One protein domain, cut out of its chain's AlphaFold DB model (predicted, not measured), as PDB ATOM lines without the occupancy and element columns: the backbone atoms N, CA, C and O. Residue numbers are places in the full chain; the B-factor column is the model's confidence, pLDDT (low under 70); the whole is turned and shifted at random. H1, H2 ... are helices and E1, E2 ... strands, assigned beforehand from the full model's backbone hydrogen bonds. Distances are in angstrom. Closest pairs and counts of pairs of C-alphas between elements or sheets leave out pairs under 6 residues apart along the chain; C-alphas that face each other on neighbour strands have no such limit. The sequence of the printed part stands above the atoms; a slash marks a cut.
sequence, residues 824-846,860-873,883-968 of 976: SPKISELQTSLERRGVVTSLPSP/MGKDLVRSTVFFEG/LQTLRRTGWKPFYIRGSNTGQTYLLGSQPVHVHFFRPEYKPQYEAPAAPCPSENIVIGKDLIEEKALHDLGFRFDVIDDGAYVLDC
ATOM      1  N   SER A 824     -28.305 -39.614  37.487       84.75
ATOM      2  CA  SER A 824     -28.261 -39.269  36.069       84.75
ATOM      3  C   SER A 824     -28.000 -40.526  35.232       84.75
ATOM      4  O   SER A 824     -27.006 -41.216  35.474       84.75
ATOM      5  N   PRO A 825     -28.819 -40.809  34.199       80.81
ATOM      6  CA  PRO A 825     -28.621 -41.975  33.339       80.81
ATOM      7  C   PRO A 825     -27.246 -41.960  32.658       80.81
ATOM      8  O   PRO A 825     -26.672 -43.019  32.432       80.81
ATOM      9  N   LYS A 826     -26.672 -40.769  32.426       80.56
ATOM     10  CA  LYS A 826     -25.322 -40.603  31.868       80.56
ATOM     11  C   LYS A 826     -24.220 -41.098  32.806       80.56
ATOM     12  O   LYS A 826     -23.204 -41.593  32.336       80.56
ATOM     13  N   ILE A 827     -24.399 -40.957  34.123       83.81
ATOM     14  CA  ILE A 827     -23.427 -41.454  35.107       83.81
ATOM     15  C   ILE A 827     -23.522 -42.975  35.191       83.81
ATOM     16  O   ILE A 827     -22.492 -43.634  35.144       83.81
ATOM     17  N   SER A 828     -24.728 -43.544  35.208       85.88
ATOM     18  CA  SER A 828     -24.906 -45.002  35.153       85.88
ATOM     19  C   SER A 828     -24.339 -45.604  33.861       85.88
ATOM     20  O   SER A 828     -23.706 -46.660  33.890       85.88
ATOM     21  N   GLU A 829     -24.525 -44.926  32.726       88.00
ATOM     22  CA  GLU A 829     -23.933 -45.307  31.440       88.00
ATOM     23  C   GLU A 829     -22.402 -45.252  31.485       88.00
ATOM     24  O   GLU A 829     -21.747 -46.208  31.073       88.00
ATOM     25  N   LEU A 830     -21.828 -44.190  32.063       86.25
ATOM     26  CA  LEU A 830     -20.389 -44.060  32.282       86.25
ATOM     27  C   LEU A 830     -19.843 -45.174  33.189       86.25
ATOM     28  O   LEU A 830     -18.846 -45.801  32.840       86.25
ATOM     29  N   GLN A 831     -20.501 -45.463  34.316       89.31
ATOM     30  CA  GLN A 831     -20.114 -46.548  35.224       89.31
ATOM     31  C   GLN A 831     -20.141 -47.898  34.510       89.31
ATOM     32  O   GLN A 831     -19.153 -48.624  34.530       89.31
ATOM     33  N   THR A 832     -21.223 -48.185  33.780       86.56
ATOM     34  CA  THR A 832     -21.361 -49.422  33.001       86.56
ATOM     35  C   THR A 832     -20.291 -49.517  31.905       86.56
ATOM     36  O   THR A 832     -19.739 -50.587  31.655       86.56
ATOM     37  N   SER A 833     -19.985 -48.402  31.234       85.38
ATOM     38  CA  SER A 833     -18.947 -48.305  30.200       85.38
ATOM     39  C   SER A 833     -17.551 -48.585  30.772       85.38
ATOM     40  O   SER A 833     -16.778 -49.342  30.178       85.38
ATOM     41  N   LEU A 834     -17.244 -48.035  31.950       87.75
ATOM     42  CA  LEU A 834     -15.973 -48.228  32.652       87.75
ATOM     43  C   LEU A 834     -15.832 -49.645  33.222       87.75
ATOM     44  O   LEU A 834     -14.792 -50.273  33.024       87.75
ATOM     45  N   GLU A 835     -16.893 -50.195  33.813       88.44
ATOM     46  CA  GLU A 835     -16.922 -51.568  34.328       88.44
ATOM     47  C   GLU A 835     -16.725 -52.599  33.212       88.44
ATOM     48  O   GLU A 835     -15.907 -53.508  33.349       88.44
ATOM     49  N   ARG A 836     -17.379 -52.418  32.052       84.06
ATOM     50  CA  ARG A 836     -17.147 -53.260  30.857       84.06
ATOM     51  C   ARG A 836     -15.692 -53.238  30.387       84.06
ATOM     52  O   ARG A 836     -15.262 -54.156  29.694       84.06
ATOM     53  N   ARG A 837     -14.948 -52.185  30.727       80.31
ATOM     54  CA  ARG A 837     -13.535 -51.994  30.376       80.31
ATOM     55  C   ARG A 837     -12.581 -52.361  31.515       80.31
ATOM     56  O   ARG A 837     -11.383 -52.137  31.373       80.31
ATOM     57  N   GLY A 838     -13.088 -52.939  32.606       86.00
ATOM     58  CA  GLY A 838     -12.289 -53.393  33.744       86.00
ATOM     59  C   GLY A 838     -11.843 -52.285  34.702       86.00
ATOM     60  O   GLY A 838     -10.969 -52.531  35.531       86.00
ATOM     61  N   VAL A 839     -12.415 -51.081  34.608       86.75
ATOM     62  CA  VAL A 839     -12.165 -49.982  35.553       86.75
ATOM     63  C   VAL A 839     -13.283 -49.982  36.587       86.75
ATOM     64  O   VAL A 839     -14.444 -49.741  36.256       86.75
ATOM     65  N   VAL A 840     -12.941 -50.252  37.846       89.12
ATOM     66  CA  VAL A 840     -13.918 -50.240  38.939       89.12
ATOM     67  C   VAL A 840     -14.180 -48.789  39.313       89.12
ATOM     68  O   VAL A 840     -13.242 -48.037  39.567       89.12
ATOM     69  N   THR A 841     -15.446 -48.379  39.352       90.44
ATOM     70  CA  THR A 841     -15.813 -47.027  39.784       90.44
ATOM     71  C   THR A 841     -16.417 -47.057  41.180       90.44
ATOM     72  O   THR A 841     -17.201 -47.945  41.506       90.44
ATOM     73  N   SER A 842     -16.080 -46.078  42.017       88.25
ATOM     74  CA  SER A 842     -16.738 -45.891  43.313       88.25
ATOM     75  C   SER A 842     -17.221 -44.458  43.469       88.25
ATOM     76  O   SER A 842     -16.465 -43.513  43.237       88.25
ATOM     77  N   LEU A 843     -18.471 -44.310  43.904       84.62
ATOM     78  CA  LEU A 843     -19.043 -43.041  44.342       84.62
ATOM     79  C   LEU A 843     -18.823 -42.904  45.857       84.62
ATOM     80  O   LEU A 843     -19.183 -43.833  46.590       84.62
ATOM     81  N   PRO A 844     -18.263 -41.785  46.346       78.81
ATOM     82  CA  PRO A 844     -18.156 -41.519  47.773       78.81
ATOM     83  C   PRO A 844     -19.537 -41.592  48.433       78.81
ATOM     84  O   PRO A 844     -20.533 -41.118  47.883       78.81
ATOM     85  N   SER A 845     -19.611 -42.206  49.614       73.00
ATOM     86  CA  SER A 845     -20.846 -42.203  50.397       73.00
ATOM     87  C   SER A 845     -21.107 -40.784  50.923       73.00
ATOM     88  O   SER A 845     -20.213 -40.227  51.561       73.00
ATOM     89  N   PRO A 846     -22.314 -40.212  50.741       58.66
ATOM     90  CA  PRO A 846     -22.635 -38.838  51.153       58.66
ATOM     91  C   PRO A 846     -22.560 -38.610  52.674       58.66
ATOM     92  O   PRO A 846     -22.584 -37.479  53.136       58.66
ATOM     93  N   MET A 860      -3.186 -43.542  50.376       51.69
ATOM     94  CA  MET A 860      -3.932 -44.375  49.427       51.69
ATOM     95  C   MET A 860      -2.943 -45.008  48.438       51.69
ATOM     96  O   MET A 860      -2.070 -44.327  47.904       51.69
ATOM     97  N   GLY A 861      -3.048 -46.319  48.205       57.59
ATOM     98  CA  GLY A 861      -2.169 -47.045  47.280       57.59
ATOM     99  C   GLY A 861      -2.157 -46.446  45.865       57.59
ATOM    100  O   GLY A 861      -3.082 -45.740  45.472       57.59
ATOM    101  N   LYS A 862      -1.117 -46.765  45.080       63.69
ATOM    102  CA  LYS A 862      -0.845 -46.259  43.712       63.69
ATOM    103  C   LYS A 862      -1.974 -46.468  42.678       63.69
ATOM    104  O   LYS A 862      -1.819 -46.032  41.542       63.69
ATOM    105  N   ASP A 863      -3.082 -47.089  43.070       75.25
ATOM    106  CA  ASP A 863      -4.152 -47.575  42.197       75.25
ATOM    107  C   ASP A 863      -5.448 -46.736  42.278       75.25
ATOM    108  O   ASP A 863      -6.430 -47.072  41.617       75.25
ATOM    109  N   LEU A 864      -5.476 -45.650  43.070       75.69
ATOM    110  CA  LEU A 864      -6.631 -44.745  43.167       75.69
ATOM    111  C   LEU A 864      -6.485 -43.547  42.214       75.69
ATOM    112  O   LEU A 864      -5.589 -42.719  42.385       75.69
ATOM    113  N   VAL A 865      -7.415 -43.408  41.267       77.25
ATOM    114  CA  VAL A 865      -7.469 -42.290  40.306       77.25
ATOM    115  C   VAL A 865      -8.736 -41.470  40.555       77.25
ATOM    116  O   VAL A 865      -9.816 -42.031  40.730       77.25
ATOM    117  N   ARG A 866      -8.644 -40.134  40.584       76.06
ATOM    118  CA  ARG A 866      -9.828 -39.262  40.725       76.06
ATOM    119  C   ARG A 866     -10.381 -38.893  39.353       76.06
ATOM    120  O   ARG A 866      -9.615 -38.673  38.423       76.06
ATOM    121  N   SER A 867     -11.694 -38.752  39.218       75.19
ATOM    122  CA  SER A 867     -12.317 -38.268  37.978       75.19
ATOM    123  C   SER A 867     -13.179 -37.036  38.211       75.19
ATOM    124  O   SER A 867     -13.717 -36.851  39.298       75.19
ATOM    125  N   THR A 868     -13.290 -36.185  37.193       72.06
ATOM    126  CA  THR A 868     -14.329 -35.156  37.089       72.06
ATOM    127  C   THR A 868     -15.208 -35.501  35.896       72.06
ATOM    128  O   THR A 868     -14.739 -36.001  34.869       72.06
ATOM    129  N   VAL A 869     -16.511 -35.287  36.047       59.47
ATOM    130  CA  VAL A 869     -17.494 -35.640  35.024       59.47
ATOM    131  C   VAL A 869     -18.300 -34.386  34.700       59.47
ATOM    132  O   VAL A 869     -19.011 -33.894  35.564       59.47
ATOM    133  N   PHE A 870     -18.194 -33.917  33.452       53.97
ATOM    134  CA  PHE A 870     -18.903 -32.767  32.874       53.97
ATOM    135  C   PHE A 870     -18.639 -31.389  33.529       53.97
ATOM    136  O   PHE A 870     -19.147 -31.080  34.598       53.97
ATOM    137  N   PHE A 871     -17.940 -30.516  32.785       46.31
ATOM    138  CA  PHE A 871     -17.886 -29.045  32.942       46.31
ATOM    139  C   PHE A 871     -17.354 -28.439  34.258       46.31
ATOM    140  O   PHE A 871     -17.527 -27.244  34.487       46.31
ATOM    141  N   GLU A 872     -16.599 -29.184  35.061       38.41
ATOM    142  CA  GLU A 872     -15.756 -28.601  36.115       38.41
ATOM    143  C   GLU A 872     -14.295 -28.585  35.640       38.41
ATOM    144  O   GLU A 872     -13.710 -29.636  35.368       38.41
ATOM    145  N   GLY A 873     -13.725 -27.389  35.461       37.50
ATOM    146  CA  GLY A 873     -12.318 -27.237  35.086       37.50
ATOM    147  C   GLY A 873     -11.401 -27.742  36.206       37.50
ATOM    148  O   GLY A 873     -11.742 -27.575  37.381       37.50
ATOM    149  N   LEU A 883       8.154 -26.578  42.081       42.09
ATOM    150  CA  LEU A 883       8.843 -26.999  40.840       42.09
ATOM    151  C   LEU A 883      10.369 -27.191  41.033       42.09
ATOM    152  O   LEU A 883      10.969 -28.115  40.478       42.09
ATOM    153  N   GLN A 884      11.000 -26.374  41.884       41.09
ATOM    154  CA  GLN A 884      12.423 -26.504  42.235       41.09
ATOM    155  C   GLN A 884      12.685 -27.623  43.259       41.09
ATOM    156  O   GLN A 884      13.700 -28.317  43.179       41.09
ATOM    157  N   THR A 885      11.748 -27.852  44.181       39.34
ATOM    158  CA  THR A 885      11.779 -28.967  45.150       39.34
ATOM    159  C   THR A 885      11.538 -30.320  44.467       39.34
ATOM    160  O   THR A 885      12.150 -31.338  44.797       39.34
ATOM    161  N   LEU A 886      10.701 -30.309  43.438       40.88
ATOM    162  CA  LEU A 886      10.340 -31.412  42.569       40.88
ATOM    163  C   LEU A 886      11.570 -31.880  41.757       40.88
ATOM    164  O   LEU A 886      11.916 -33.065  41.797       40.88
ATOM    165  N   ARG A 887      12.345 -30.975  41.140       45.59
ATOM    166  CA  ARG A 887      13.608 -31.342  40.455       45.59
ATOM    167  C   ARG A 887      14.637 -32.046  41.360       45.59
ATOM    168  O   ARG A 887      15.425 -32.841  40.859       45.59
ATOM    169  N   ARG A 888      14.623 -31.817  42.680       43.66
ATOM    170  CA  ARG A 888      15.534 -32.479  43.643       43.66
ATOM    171  C   ARG A 888      15.013 -33.813  44.200       43.66
ATOM    172  O   ARG A 888      15.777 -34.522  44.848       43.66
ATOM    173  N   THR A 889      13.750 -34.176  43.955       43.19
ATOM    174  CA  THR A 889      13.063 -35.325  44.590       43.19
ATOM    175  C   THR A 889      12.591 -36.406  43.606       43.19
ATOM    176  O   THR A 889      11.827 -37.291  43.981       43.19
ATOM    177  N   GLY A 890      13.071 -36.385  42.358       51.25
ATOM    178  CA  GLY A 890      12.663 -37.358  41.334       51.25
ATOM    179  C   GLY A 890      11.325 -37.011  40.685       51.25
ATOM    180  O   GLY A 890      10.465 -37.876  40.506       51.25
ATOM    181  N   TRP A 891      11.124 -35.728  40.377       57.06
ATOM    182  CA  TRP A 891       9.891 -35.255  39.769       57.06
ATOM    183  C   TRP A 891       9.579 -35.877  38.422       57.06
ATOM    184  O   TRP A 891      10.447 -36.245  37.634       57.06
ATOM    185  N   LYS A 892       8.276 -35.960  38.192       71.75
ATOM    186  CA  LYS A 892       7.632 -36.551  37.043       71.75
ATOM    187  C   LYS A 892       6.848 -35.443  36.342       71.75
ATOM    188  O   LYS A 892       6.025 -34.820  37.015       71.75
ATOM    189  N   PRO A 893       7.087 -35.176  35.048       76.12
ATOM    190  CA  PRO A 893       6.428 -34.083  34.348       76.12
ATOM    191  C   PRO A 893       4.914 -34.293  34.327       76.12
ATOM    192  O   PRO A 893       4.429 -35.422  34.209       76.12
ATOM    193  N   PHE A 894       4.174 -33.197  34.460       85.75
ATOM    194  CA  PHE A 894       2.730 -33.196  34.279       85.75
ATOM    195  C   PHE A 894       2.410 -33.098  32.787       85.75
ATOM    196  O   PHE A 894       2.916 -32.210  32.103       85.75
ATOM    197  N   TYR A 895       1.580 -34.005  32.285       93.69
ATOM    198  CA  TYR A 895       1.110 -33.963  30.904       93.69
ATOM    199  C   TYR A 895      -0.300 -34.527  30.778       93.69
ATOM    200  O   TYR A 895      -0.790 -35.254  31.646       93.69
ATOM    201  N   ILE A 896      -0.964 -34.187  29.678       95.19
ATOM    202  CA  ILE A 896      -2.340 -34.592  29.404       95.19
ATOM    203  C   ILE A 896      -2.336 -35.517  28.195       95.19
ATOM    204  O   ILE A 896      -1.787 -35.177  27.156       95.19
ATOM    205  N   ARG A 897      -2.975 -36.675  28.310       95.25
ATOM    206  CA  ARG A 897      -3.338 -37.531  27.181       95.25
ATOM    207  C   ARG A 897      -4.788 -37.257  26.813       95.25
ATOM    208  O   ARG A 897      -5.694 -37.556  27.590       95.25
ATOM    209  N   GLY A 898      -5.000 -36.599  25.682       95.31
ATOM    210  CA  GLY A 898      -6.298 -36.122  25.236       95.31
ATOM    211  C   GLY A 898      -6.850 -36.901  24.052       95.31
ATOM    212  O   GLY A 898      -6.124 -37.472  23.245       95.31
ATOM    213  N   SER A 899      -8.173 -36.894  23.947       95.31
ATOM    214  CA  SER A 899      -8.913 -37.208  22.733       95.31
ATOM    215  C   SER A 899     -10.122 -36.281  22.608       95.31
ATOM    216  O   SER A 899     -10.500 -35.592  23.556       95.31
ATOM    217  N   ASN A 900     -10.814 -36.328  21.472       94.50
ATOM    218  CA  ASN A 900     -12.106 -35.653  21.303       94.50
ATOM    219  C   ASN A 900     -13.225 -36.174  22.236       94.50
ATOM    220  O   ASN A 900     -14.286 -35.556  22.318       94.50
ATOM    221  N   THR A 901     -13.021 -37.304  22.924       94.75
ATOM    222  CA  THR A 901     -14.004 -37.890  23.856       94.75
ATOM    223  C   THR A 901     -13.670 -37.644  25.330       94.75
ATOM    224  O   THR A 901     -14.566 -37.710  26.171       94.75
ATOM    225  N   GLY A 902     -12.430 -37.288  25.669       95.31
ATOM    226  CA  GLY A 902     -12.013 -37.008  27.045       95.31
ATOM    227  C   GLY A 902     -10.502 -36.854  27.188       95.31
ATOM    228  O   GLY A 902      -9.762 -36.995  26.214       95.31
ATOM    229  N   GLN A 903     -10.048 -36.566  28.406       96.19
ATOM    230  CA  GLN A 903      -8.646 -36.327  28.750       96.19
ATOM    231  C   GLN A 903      -8.241 -37.097  30.011       96.19
ATOM    232  O   GLN A 903      -9.010 -37.222  30.960       96.19
ATOM    233  N   THR A 904      -7.008 -37.591  30.044       94.62
ATOM    234  CA  THR A 904      -6.377 -38.228  31.202       94.62
ATOM    235  C   THR A 904      -5.140 -37.419  31.558       94.62
ATOM    236  O   THR A 904      -4.256 -37.237  30.730       94.62
ATOM    237  N   TYR A 905      -5.072 -36.923  32.784       91.44
ATOM    238  CA  TYR A 905      -3.956 -36.156  33.313       91.44
ATOM    239  C   TYR A 905      -2.999 -37.095  34.034       91.44
ATOM    240  O   TYR A 905      -3.404 -37.860  34.920       91.44
ATOM    241  N   LEU A 906      -1.726 -37.016  33.671       89.94
ATOM    242  CA  LEU A 906      -0.678 -37.864  34.203       89.94
ATOM    243  C   LEU A 906       0.398 -37.026  34.887       89.94
ATOM    244  O   LEU A 906       0.742 -35.932  34.445       89.94
ATOM    245  N   LEU A 907       0.941 -37.579  35.967       85.50
ATOM    246  CA  LEU A 907       2.151 -37.106  36.623       85.50
ATOM    247  C   LEU A 907       3.227 -38.180  36.410       85.50
ATOM    248  O   LEU A 907       3.311 -39.176  37.139       85.50
ATOM    249  N   GLY A 908       4.000 -38.023  35.333       87.25
ATOM    250  CA  GLY A 908       4.837 -39.081  34.759       87.25
ATOM    251  C   GLY A 908       3.986 -40.267  34.330       87.25
ATOM    252  O   GLY A 908       2.997 -40.105  33.636       87.25
ATOM    253  N   SER A 909       4.325 -41.474  34.776       85.12
ATOM    254  CA  SER A 909       3.559 -42.680  34.433       85.12
ATOM    255  C   SER A 909       2.260 -42.863  35.235       85.12
ATOM    256  O   SER A 909       1.560 -43.850  35.024       85.12
ATOM    257  N   GLN A 910       1.972 -42.004  36.223       83.56
ATOM    258  CA  GLN A 910       0.843 -42.197  37.132       83.56
ATOM    259  C   GLN A 910      -0.354 -41.342  36.696       83.56
ATOM    260  O   GLN A 910      -0.237 -40.114  36.694       83.56
ATOM    261  N   PRO A 911      -1.510 -41.945  36.370       85.56
ATOM    262  CA  PRO A 911      -2.726 -41.185  36.125       85.56
ATOM    263  C   PRO A 911      -3.215 -40.567  37.435       85.56
ATOM    264  O   PRO A 911      -3.423 -41.263  38.427       85.56
ATOM    265  N   VAL A 912      -3.380 -39.248  37.448       86.88
ATOM    266  CA  VAL A 912      -3.853 -38.507  38.627       86.88
ATOM    267  C   VAL A 912      -5.320 -38.147  38.467       86.88
ATOM    268  O   VAL A 912      -6.087 -38.202  39.433       86.88
ATOM    269  N   HIS A 913      -5.716 -37.802  37.240       87.50
ATOM    270  CA  HIS A 913      -7.051 -37.307  36.971       87.50
ATOM    271  C   HIS A 913      -7.601 -37.759  35.617       87.50
ATOM    272  O   HIS A 913      -6.858 -37.867  34.648       87.50
ATOM    273  N   VAL A 914      -8.911 -37.994  35.533       89.50
ATOM    274  CA  VAL A 914      -9.610 -38.285  34.272       89.50
ATOM    275  C   VAL A 914     -10.780 -37.326  34.114       89.50
ATOM    276  O   VAL A 914     -11.612 -37.213  35.012       89.50
ATOM    277  N   HIS A 915     -10.852 -36.674  32.961       90.06
ATOM    278  CA  HIS A 915     -11.908 -35.749  32.597       90.06
ATOM    279  C   HIS A 915     -12.694 -36.289  31.396       90.06
ATOM    280  O   HIS A 915     -12.150 -36.488  30.307       90.06
ATOM    281  N   PHE A 916     -13.985 -36.542  31.593       88.44
ATOM    282  CA  PHE A 916     -14.854 -37.131  30.572       88.44
ATOM    283  C   PHE A 916     -15.623 -36.042  29.811       88.44
ATOM    284  O   PHE A 916     -16.489 -35.386  30.392       88.44
ATOM    285  N   PHE A 917     -15.367 -35.888  28.504       89.44
ATOM    286  CA  PHE A 917     -16.226 -35.077  27.623       89.44
ATOM    287  C   PHE A 917     -17.426 -35.886  27.117       89.44
ATOM    288  O   PHE A 917     -18.508 -35.340  26.902       89.44
ATOM    289  N   ARG A 918     -17.237 -37.199  26.934       88.38
ATOM    290  CA  ARG A 918     -18.257 -38.168  26.522       88.38
ATOM    291  C   ARG A 918     -18.108 -39.490  27.297       88.38
ATOM    292  O   ARG A 918     -16.989 -39.839  27.681       88.38
ATOM    293  N   PRO A 919     -19.204 -40.238  27.534       83.19
ATOM    294  CA  PRO A 919     -19.180 -41.469  28.334       83.19
ATOM    295  C   PRO A 919     -18.422 -42.632  27.673       83.19
ATOM    296  O   PRO A 919     -18.067 -43.608  28.340       83.19
ATOM    297  N   GLU A 920     -18.132 -42.545  26.374       89.62
ATOM    298  CA  GLU A 920     -17.386 -43.570  25.642       89.62
ATOM    299  C   GLU A 920     -15.863 -43.423  25.775       89.62
ATOM    300  O   GLU A 920     -15.130 -44.312  25.319       89.62
ATOM    301  N   TYR A 921     -15.369 -42.339  26.390       93.75
ATOM    302  CA  TYR A 921     -13.934 -42.108  26.557       93.75
ATOM    303  C   TYR A 921     -13.272 -43.254  27.313       93.75
ATOM    304  O   TYR A 921     -13.772 -43.745  28.329       93.75
ATOM    305  N   LYS A 922     -12.136 -43.713  26.788       91.88
ATOM    306  CA  LYS A 922     -11.290 -44.695  27.455       91.88
ATOM    307  C   LYS A 922     -10.157 -43.937  28.140       91.88
ATOM    308  O   LYS A 922      -9.358 -43.345  27.420       91.88
ATOM    309  N   PRO A 923     -10.057 -43.961  29.480       92.75
ATOM    310  CA  PRO A 923      -8.903 -43.390  30.157       92.75
ATOM    311  C   PRO A 923      -7.607 -43.982  29.588       92.75
ATOM    312  O   PRO A 923      -7.461 -45.203  29.478       92.75
ATOM    313  N   GLN A 924      -6.689 -43.115  29.173       92.38
ATOM    314  CA  GLN A 924      -5.460 -43.493  28.474       92.38
ATOM    315  C   GLN A 924      -4.330 -43.684  29.494       92.38
ATOM    316  O   GLN A 924      -3.433 -42.852  29.617       92.38
ATOM    317  N   TYR A 925      -4.409 -44.765  30.274       89.75
ATOM    318  CA  TYR A 925      -3.393 -45.103  31.284       89.75
ATOM    319  C   TYR A 925      -2.083 -45.609  30.671       89.75
ATOM    320  O   TYR A 925      -1.015 -45.432  31.250       89.75
ATOM    321  N   GLU A 926      -2.173 -46.209  29.488       89.44
ATOM    322  CA  GLU A 926      -1.047 -46.723  28.715       89.44
ATOM    323  C   GLU A 926      -0.989 -46.010  27.362       89.44
ATOM    324  O   GLU A 926      -2.003 -45.506  26.868       89.44
ATOM    325  N   ALA A 927       0.203 -45.954  26.766       88.38
ATOM    326  CA  ALA A 927       0.345 -45.405  25.426       88.38
ATOM    327  C   ALA A 927      -0.368 -46.315  24.406       88.38
ATOM    328  O   ALA A 927      -0.213 -47.540  24.467       88.38
ATOM    329  N   PRO A 928      -1.150 -45.754  23.472       88.62
ATOM    330  CA  PRO A 928      -1.792 -46.531  22.424       88.62
ATOM    331  C   PRO A 928      -0.737 -47.189  21.522       88.62
ATOM    332  O   PRO A 928       0.229 -46.558  21.099       88.62
ATOM    333  N   ALA A 929      -0.941 -48.468  21.199       87.44
ATOM    334  CA  ALA A 929      -0.024 -49.225  20.340       87.44
ATOM    335  C   ALA A 929      -0.025 -48.736  18.878       87.44
ATOM    336  O   ALA A 929       0.956 -48.923  18.159       87.44
ATOM    337  N   ALA A 930      -1.124 -48.122  18.432       89.00
ATOM    338  CA  ALA A 930      -1.286 -47.593  17.084       89.00
ATOM    339  C   ALA A 930      -1.511 -46.074  17.134       89.00
ATOM    340  O   ALA A 930      -2.208 -45.603  18.033       89.00
ATOM    341  N   PRO A 931      -0.957 -45.307  16.177       87.94
ATOM    342  CA  PRO A 931      -1.183 -43.870  16.115       87.94
ATOM    343  C   PRO A 931      -2.657 -43.603  15.819       87.94
ATOM    344  O   PRO A 931      -3.189 -44.063  14.806       87.94
ATOM    345  N   CYS A 932      -3.312 -42.855  16.700       90.31
ATOM    346  CA  CYS A 932      -4.684 -42.424  16.503       90.31
ATOM    347  C   CYS A 932      -4.691 -40.906  16.290       90.31
ATOM    348  O   CYS A 932      -4.281 -40.177  17.190       90.31
ATOM    349  N   PRO A 933      -5.150 -40.395  15.133       88.94
ATOM    350  CA  PRO A 933      -5.100 -38.960  14.839       88.94
ATOM    351  C   PRO A 933      -6.014 -38.132  15.750       88.94
ATOM    352  O   PRO A 933      -5.853 -36.922  15.852       88.94
ATOM    353  N   SER A 934      -6.987 -38.769  16.408       92.81
ATOM    354  CA  SER A 934      -7.849 -38.115  17.391       92.81
ATOM    355  C   SER A 934      -7.270 -38.106  18.802       92.81
ATOM    356  O   SER A 934      -7.925 -37.570  19.691       92.81
ATOM    357  N   GLU A 935      -6.120 -38.743  19.030       95.62
ATOM    358  CA  GLU A 935      -5.468 -38.829  20.334       95.62
ATOM    359  C   GLU A 935      -4.149 -38.064  20.308       95.62
ATOM    360  O   GLU A 935      -3.354 -38.198  19.378       95.62
ATOM    361  N   ASN A 936      -3.895 -37.277  21.346       96.19
ATOM    362  CA  ASN A 936      -2.708 -36.444  21.436       96.19
ATOM    363  C   ASN A 936      -2.171 -36.351  22.866       96.19
ATOM    364  O   ASN A 936      -2.870 -36.645  23.838       96.19
ATOM    365  N   ILE A 937      -0.904 -35.963  22.997       96.31
ATOM    366  CA  ILE A 937      -0.302 -35.596  24.281       96.31
ATOM    367  C   ILE A 937      -0.137 -34.082  24.309       96.31
ATOM    368  O   ILE A 937       0.436 -33.519  23.389       96.31
ATOM    369  N   VAL A 938      -0.623 -33.423  25.354       96.12
ATOM    370  CA  VAL A 938      -0.493 -31.977  25.546       96.12
ATOM    371  C   VAL A 938       0.427 -31.712  26.732       96.12
ATOM    372  O   VAL A 938       0.199 -32.238  27.827       96.12
ATOM    373  N   ILE A 939       1.465 -30.902  26.512       95.06
ATOM    374  CA  ILE A 939       2.440 -30.495  27.532       95.06
ATOM    375  C   ILE A 939       2.594 -28.976  27.497       95.06
ATOM    376  O   ILE A 939       2.717 -28.398  26.422       95.06
ATOM    377  N   GLY A 940       2.578 -28.317  28.657       93.62
ATOM    378  CA  GLY A 940       2.771 -26.866  28.738       93.62
ATOM    379  C   GLY A 940       4.157 -26.439  28.240       93.62
ATOM    380  O   GLY A 940       5.150 -27.121  28.502       93.62
ATOM    381  N   LYS A 941       4.233 -25.309  27.522       93.38
ATOM    382  CA  LYS A 941       5.506 -24.729  27.037       93.38
ATOM    383  C   LYS A 941       6.456 -24.349  28.171       93.38
ATOM    384  O   LYS A 941       7.660 -24.267  27.977       93.38
ATOM    385  N   ASP A 942       5.911 -24.103  29.352       86.94
ATOM    386  CA  ASP A 942       6.647 -23.828  30.580       86.94
ATOM    387  C   ASP A 942       7.365 -25.066  31.142       86.94
ATOM    388  O   ASP A 942       8.306 -24.927  31.925       86.94
ATOM    389  N   LEU A 943       6.948 -26.274  30.744       85.06
ATOM    390  CA  LEU A 943       7.500 -27.528  31.263       85.06
ATOM    391  C   LEU A 943       8.609 -28.119  30.386       85.06
ATOM    392  O   LEU A 943       9.464 -28.836  30.911       85.06
ATOM    393  N   ILE A 944       8.596 -27.856  29.076       86.25
ATOM    394  CA  ILE A 944       9.550 -28.417  28.108       86.25
ATOM    395  C   ILE A 944       9.995 -27.332  27.131       86.25
ATOM    396  O   ILE A 944       9.172 -26.621  26.569       86.25
ATOM    397  N   GLU A 945      11.303 -27.238  26.892       90.00
ATOM    398  CA  GLU A 945      11.867 -26.324  25.899       90.00
ATOM    399  C   GLU A 945      11.643 -26.848  24.471       90.00
ATOM    400  O   GLU A 945      11.925 -28.010  24.175       90.00
ATOM    401  N   GLU A 946      11.221 -25.973  23.553       92.50
ATOM    402  CA  GLU A 946      10.989 -26.304  22.136       92.50
ATOM    403  C   GLU A 946      12.181 -27.001  21.474       92.50
ATOM    404  O   GLU A 946      12.041 -27.972  20.729       92.50
ATOM    405  N   LYS A 947      13.383 -26.517  21.794       88.75
ATOM    406  CA  LYS A 947      14.636 -27.051  21.268       88.75
ATOM    407  C   LYS A 947      14.835 -28.514  21.662       88.75
ATOM    408  O   LYS A 947      15.279 -29.297  20.833       88.75
ATOM    409  N   ALA A 948      14.454 -28.898  22.881       83.62
ATOM    410  CA  ALA A 948      14.571 -30.280  23.335       83.62
ATOM    411  C   ALA A 948      13.663 -31.220  22.525       83.62
ATOM    412  O   ALA A 948      14.072 -32.326  22.187       83.62
ATOM    413  N   LEU A 949      12.457 -30.770  22.152       91.88
ATOM    414  CA  LEU A 949      11.557 -31.549  21.294       91.88
ATOM    415  C   LEU A 949      12.138 -31.741  19.885       91.88
ATOM    416  O   LEU A 949      12.059 -32.842  19.337       91.88
ATOM    417  N   HIS A 950      12.766 -30.700  19.329       92.88
ATOM    418  CA  HIS A 950      13.476 -30.788  18.052       92.88
ATOM    419  C   HIS A 950      14.696 -31.713  18.113       92.88
ATOM    420  O   HIS A 950      14.851 -32.560  17.233       92.88
ATOM    421  N   ASP A 951      15.527 -31.583  19.149       84.62
ATOM    422  CA  ASP A 951      16.747 -32.377  19.329       84.62
ATOM    423  C   ASP A 951      16.424 -33.874  19.507       84.62
ATOM    424  O   ASP A 951      17.162 -34.733  19.024       84.62
ATOM    425  N   LEU A 952      15.283 -34.196  20.129       87.19
ATOM    426  CA  LEU A 952      14.770 -35.566  20.275       87.19
ATOM    427  C   LEU A 952      14.016 -36.078  19.033       87.19
ATOM    428  O   LEU A 952      13.617 -37.241  18.983       87.19
ATOM    429  N   GLY A 953      13.825 -35.237  18.013       93.06
ATOM    430  CA  GLY A 953      13.143 -35.604  16.771       93.06
ATOM    431  C   GLY A 953      11.634 -35.818  16.925       93.06
ATOM    432  O   GLY A 953      11.013 -36.460  16.070       93.06
ATOM    433  N   PHE A 954      11.025 -35.295  17.992       94.50
ATOM    434  CA  PHE A 954       9.582 -35.368  18.180       94.50
ATOM    435  C   PHE A 954       8.873 -34.360  17.277       94.50
ATOM    436  O   PHE A 954       9.247 -33.192  17.186       94.50
ATOM    437  N   ARG A 955       7.818 -34.819  16.599       94.50
ATOM    438  CA  ARG A 955       6.917 -33.934  15.856       94.50
ATOM    439  C   ARG A 955       5.908 -33.356  16.832       94.50
ATOM    440  O   ARG A 955       5.255 -34.123  17.542       94.50
ATOM    441  N   PHE A 956       5.790 -32.036  16.844       96.25
ATOM    442  CA  PHE A 956       4.842 -31.338  17.693       96.25
ATOM    443  C   PHE A 956       4.147 -30.208  16.943       96.25
ATOM    444  O   PHE A 956       4.739 -29.594  16.057       96.25
ATOM    445  N   ASP A 957       2.913 -29.927  17.348       96.75
ATOM    446  CA  ASP A 957       2.166 -28.737  16.954       96.75
ATOM    447  C   ASP A 957       2.071 -27.778  18.144       96.75
ATOM    448  O   ASP A 957       2.004 -28.193  19.304       96.75
ATOM    449  N   VAL A 958       2.072 -26.477  17.871       95.69
ATOM    450  CA  VAL A 958       1.976 -25.434  18.897       95.69
ATOM    451  C   VAL A 958       0.534 -24.938  18.983       95.69
ATOM    452  O   VAL A 958      -0.009 -24.485  17.981       95.69
ATOM    453  N   ILE A 959      -0.074 -24.989  20.173       93.75
ATOM    454  CA  ILE A 959      -1.382 -24.364  20.433       93.75
ATOM    455  C   ILE A 959      -1.169 -22.938  20.964       93.75
ATOM    456  O   ILE A 959      -0.231 -22.684  21.731       93.75
ATOM    457  N   ASP A 960      -2.071 -22.022  20.594       88.75
ATOM    458  CA  ASP A 960      -2.112 -20.621  21.045       88.75
ATOM    459  C   ASP A 960      -2.127 -20.473  22.580       88.75
ATOM    460  O   ASP A 960      -1.542 -19.536  23.118       88.75
ATOM    461  N   ASP A 961      -2.682 -21.455  23.296       85.69
ATOM    462  CA  ASP A 961      -2.752 -21.526  24.765       85.69
ATOM    463  C   ASP A 961      -1.400 -21.794  25.453       85.69
ATOM    464  O   ASP A 961      -1.333 -22.011  26.662       85.69
ATOM    465  N   GLY A 962      -0.298 -21.801  24.701       90.00
ATOM    466  CA  GLY A 962       1.032 -21.986  25.270       90.00
ATOM    467  C   GLY A 962       1.340 -23.440  25.629       90.00
ATOM    468  O   GLY A 962       2.037 -23.692  26.609       90.00
ATOM    469  N   ALA A 963       0.874 -24.396  24.822       94.94
ATOM    470  CA  ALA A 963       1.179 -25.819  24.974       94.94
ATOM    471  C   ALA A 963       1.682 -26.451  23.664       94.94
ATOM    472  O   ALA A 963       1.381 -25.967  22.570       94.94
ATOM    473  N   TYR A 964       2.436 -27.542  23.791       96.44
ATOM    474  CA  TYR A 964       2.867 -28.415  22.702       96.44
ATOM    475  C   TYR A 964       1.958 -29.639  22.611       96.44
ATOM    476  O   TYR A 964       1.653 -30.271  23.625       96.44
ATOM    477  N   VAL A 965       1.556 -29.989  21.391       96.62
ATOM    478  CA  VAL A 965       0.773 -31.181  21.059       96.62
ATOM    479  C   VAL A 965       1.686 -32.191  20.398       96.62
ATOM    480  O   VAL A 965       2.247 -31.923  19.345       96.62
ATOM    481  N   LEU A 966       1.817 -33.355  21.010       96.06
ATOM    482  CA  LEU A 966       2.706 -34.431  20.604       96.06
ATOM    483  C   LEU A 966       1.907 -35.670  20.177       96.06
ATOM    484  O   LEU A 966       0.739 -35.845  20.545       96.06
ATOM    485  N   ASP A 967       2.570 -36.559  19.436       94.75
ATOM    486  CA  ASP A 967       2.038 -37.869  19.041       94.75
ATOM    487  C   ASP A 967       1.659 -38.702  20.279       94.75
ATOM    488  O   ASP A 967       2.447 -38.860  21.214       94.75
ATOM    489  N   CYS A 968       0.450 -39.270  20.282       93.50
ATOM    490  CA  CYS A 968      -0.071 -40.066  21.391       93.50
ATOM    491  C   CYS A 968       0.777 -41.297  21.740       93.50
ATOM    492  O   CYS A 968       0.677 -41.796  22.862       93.50
TER     493      CYS A 968
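AT A GLANCE: This is residues 824 to 846, 860 to 873 and 883 to 968 of the 976 residues of an uncharacterized protein of Aaosphaeria arxii CBS 175.79 (UniProt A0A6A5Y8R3). One long, strongly twisted wall of seven strands runs through the domain; H1 and the short E1 lie beyond its E2 edge, and the small H3 only grazes the sheet near its E7 edge. The link of residues 917 to 934 crosses one face of the sheet past E4 and E3, and residues 884 to 890, with most of H2, stick out freely. The printed part has 123 residues, with three named helices and eight named strands in the order H1 E1 E2 H2 E3 E4 E5 E6 H3 E7 E8. The sheet is mixed, in the order E2 E5 E4 E3 E6 E8 E7, and the class is mixed, helices and strands. The whole is only just compact, close to loose, with a radius of gyration of the C-alphas of 16.1 A and spans of 47 by 35 by 27 A.

IN THESE COORDINATES: Find C-alpha 825 at (-28.621, -41.975, 33.339); from there H1 runs 16.3 A to residue 836. E1 follows at residues 840 to 842, E2 at 864 to 869, 16.3 A long, and H2 at 883 to 887. Look next for E3 at residues 894 to 899, 16.9 A, starting at (2.730, -33.196, 34.279), E4 at 902 to 907, 17.1 A, and E5 at 910 to 916, 17.8 A. E6 spans residues 935 to 940, 16.8 A, H3 946 to 951, E7 956 to 959, and E8 963 to 967, 13.5 A, ending at (2.038, -37.869, 19.041).

HOW THE PARTS SIT: Start with E3, E4 and E5, a meander, each strand the antiparallel neighbour of the one before; N 897 and O 904 are 2.8 A apart, N 905 and O 913 2.7 A. With E6 they make a Greek key, the fourth strand returning as antiparallel neighbour of the first, with N 898 and O 936 at 2.8 A. Edge strand E2 is parallel to E5, with N 868 and O 914 at 2.9 A. Past E6 come antiparallel E8, with N 966 and O 937 at 2.8 A, and edge strand E7, its hairpin partner, with N 965 and O 957 at 2.8 A. E6, H3 and E7 form a split strand-helix-strand unit, two strands running the same way with E8 between them; its crossover is right-handed. H1 is only just not on the sheet, with 4 pairs of C-alphas within 10 A. The closest C-alphas of H1 and E1, Gln 831 and Thr 841, are 6.3 A apart; E1 pairs with no named strand. In H1, H2 and H3 every O i to N i+4 pair is within hydrogen-bond range.

THE WHOLE: The two C-alphas farthest apart, Pro 846 and Asp 951, are 51.0 A apart. Look for two cuts: residues 847 to 859, a gap of 19.6 A between C-alphas 846 and 860, and 874 to 882, 21.9 A between C-alphas 873 and 883. E5 to E6 is a long link. The pLDDT is under 70 at residues 846, 860 to 862, 869 to 873 and 883 to 891.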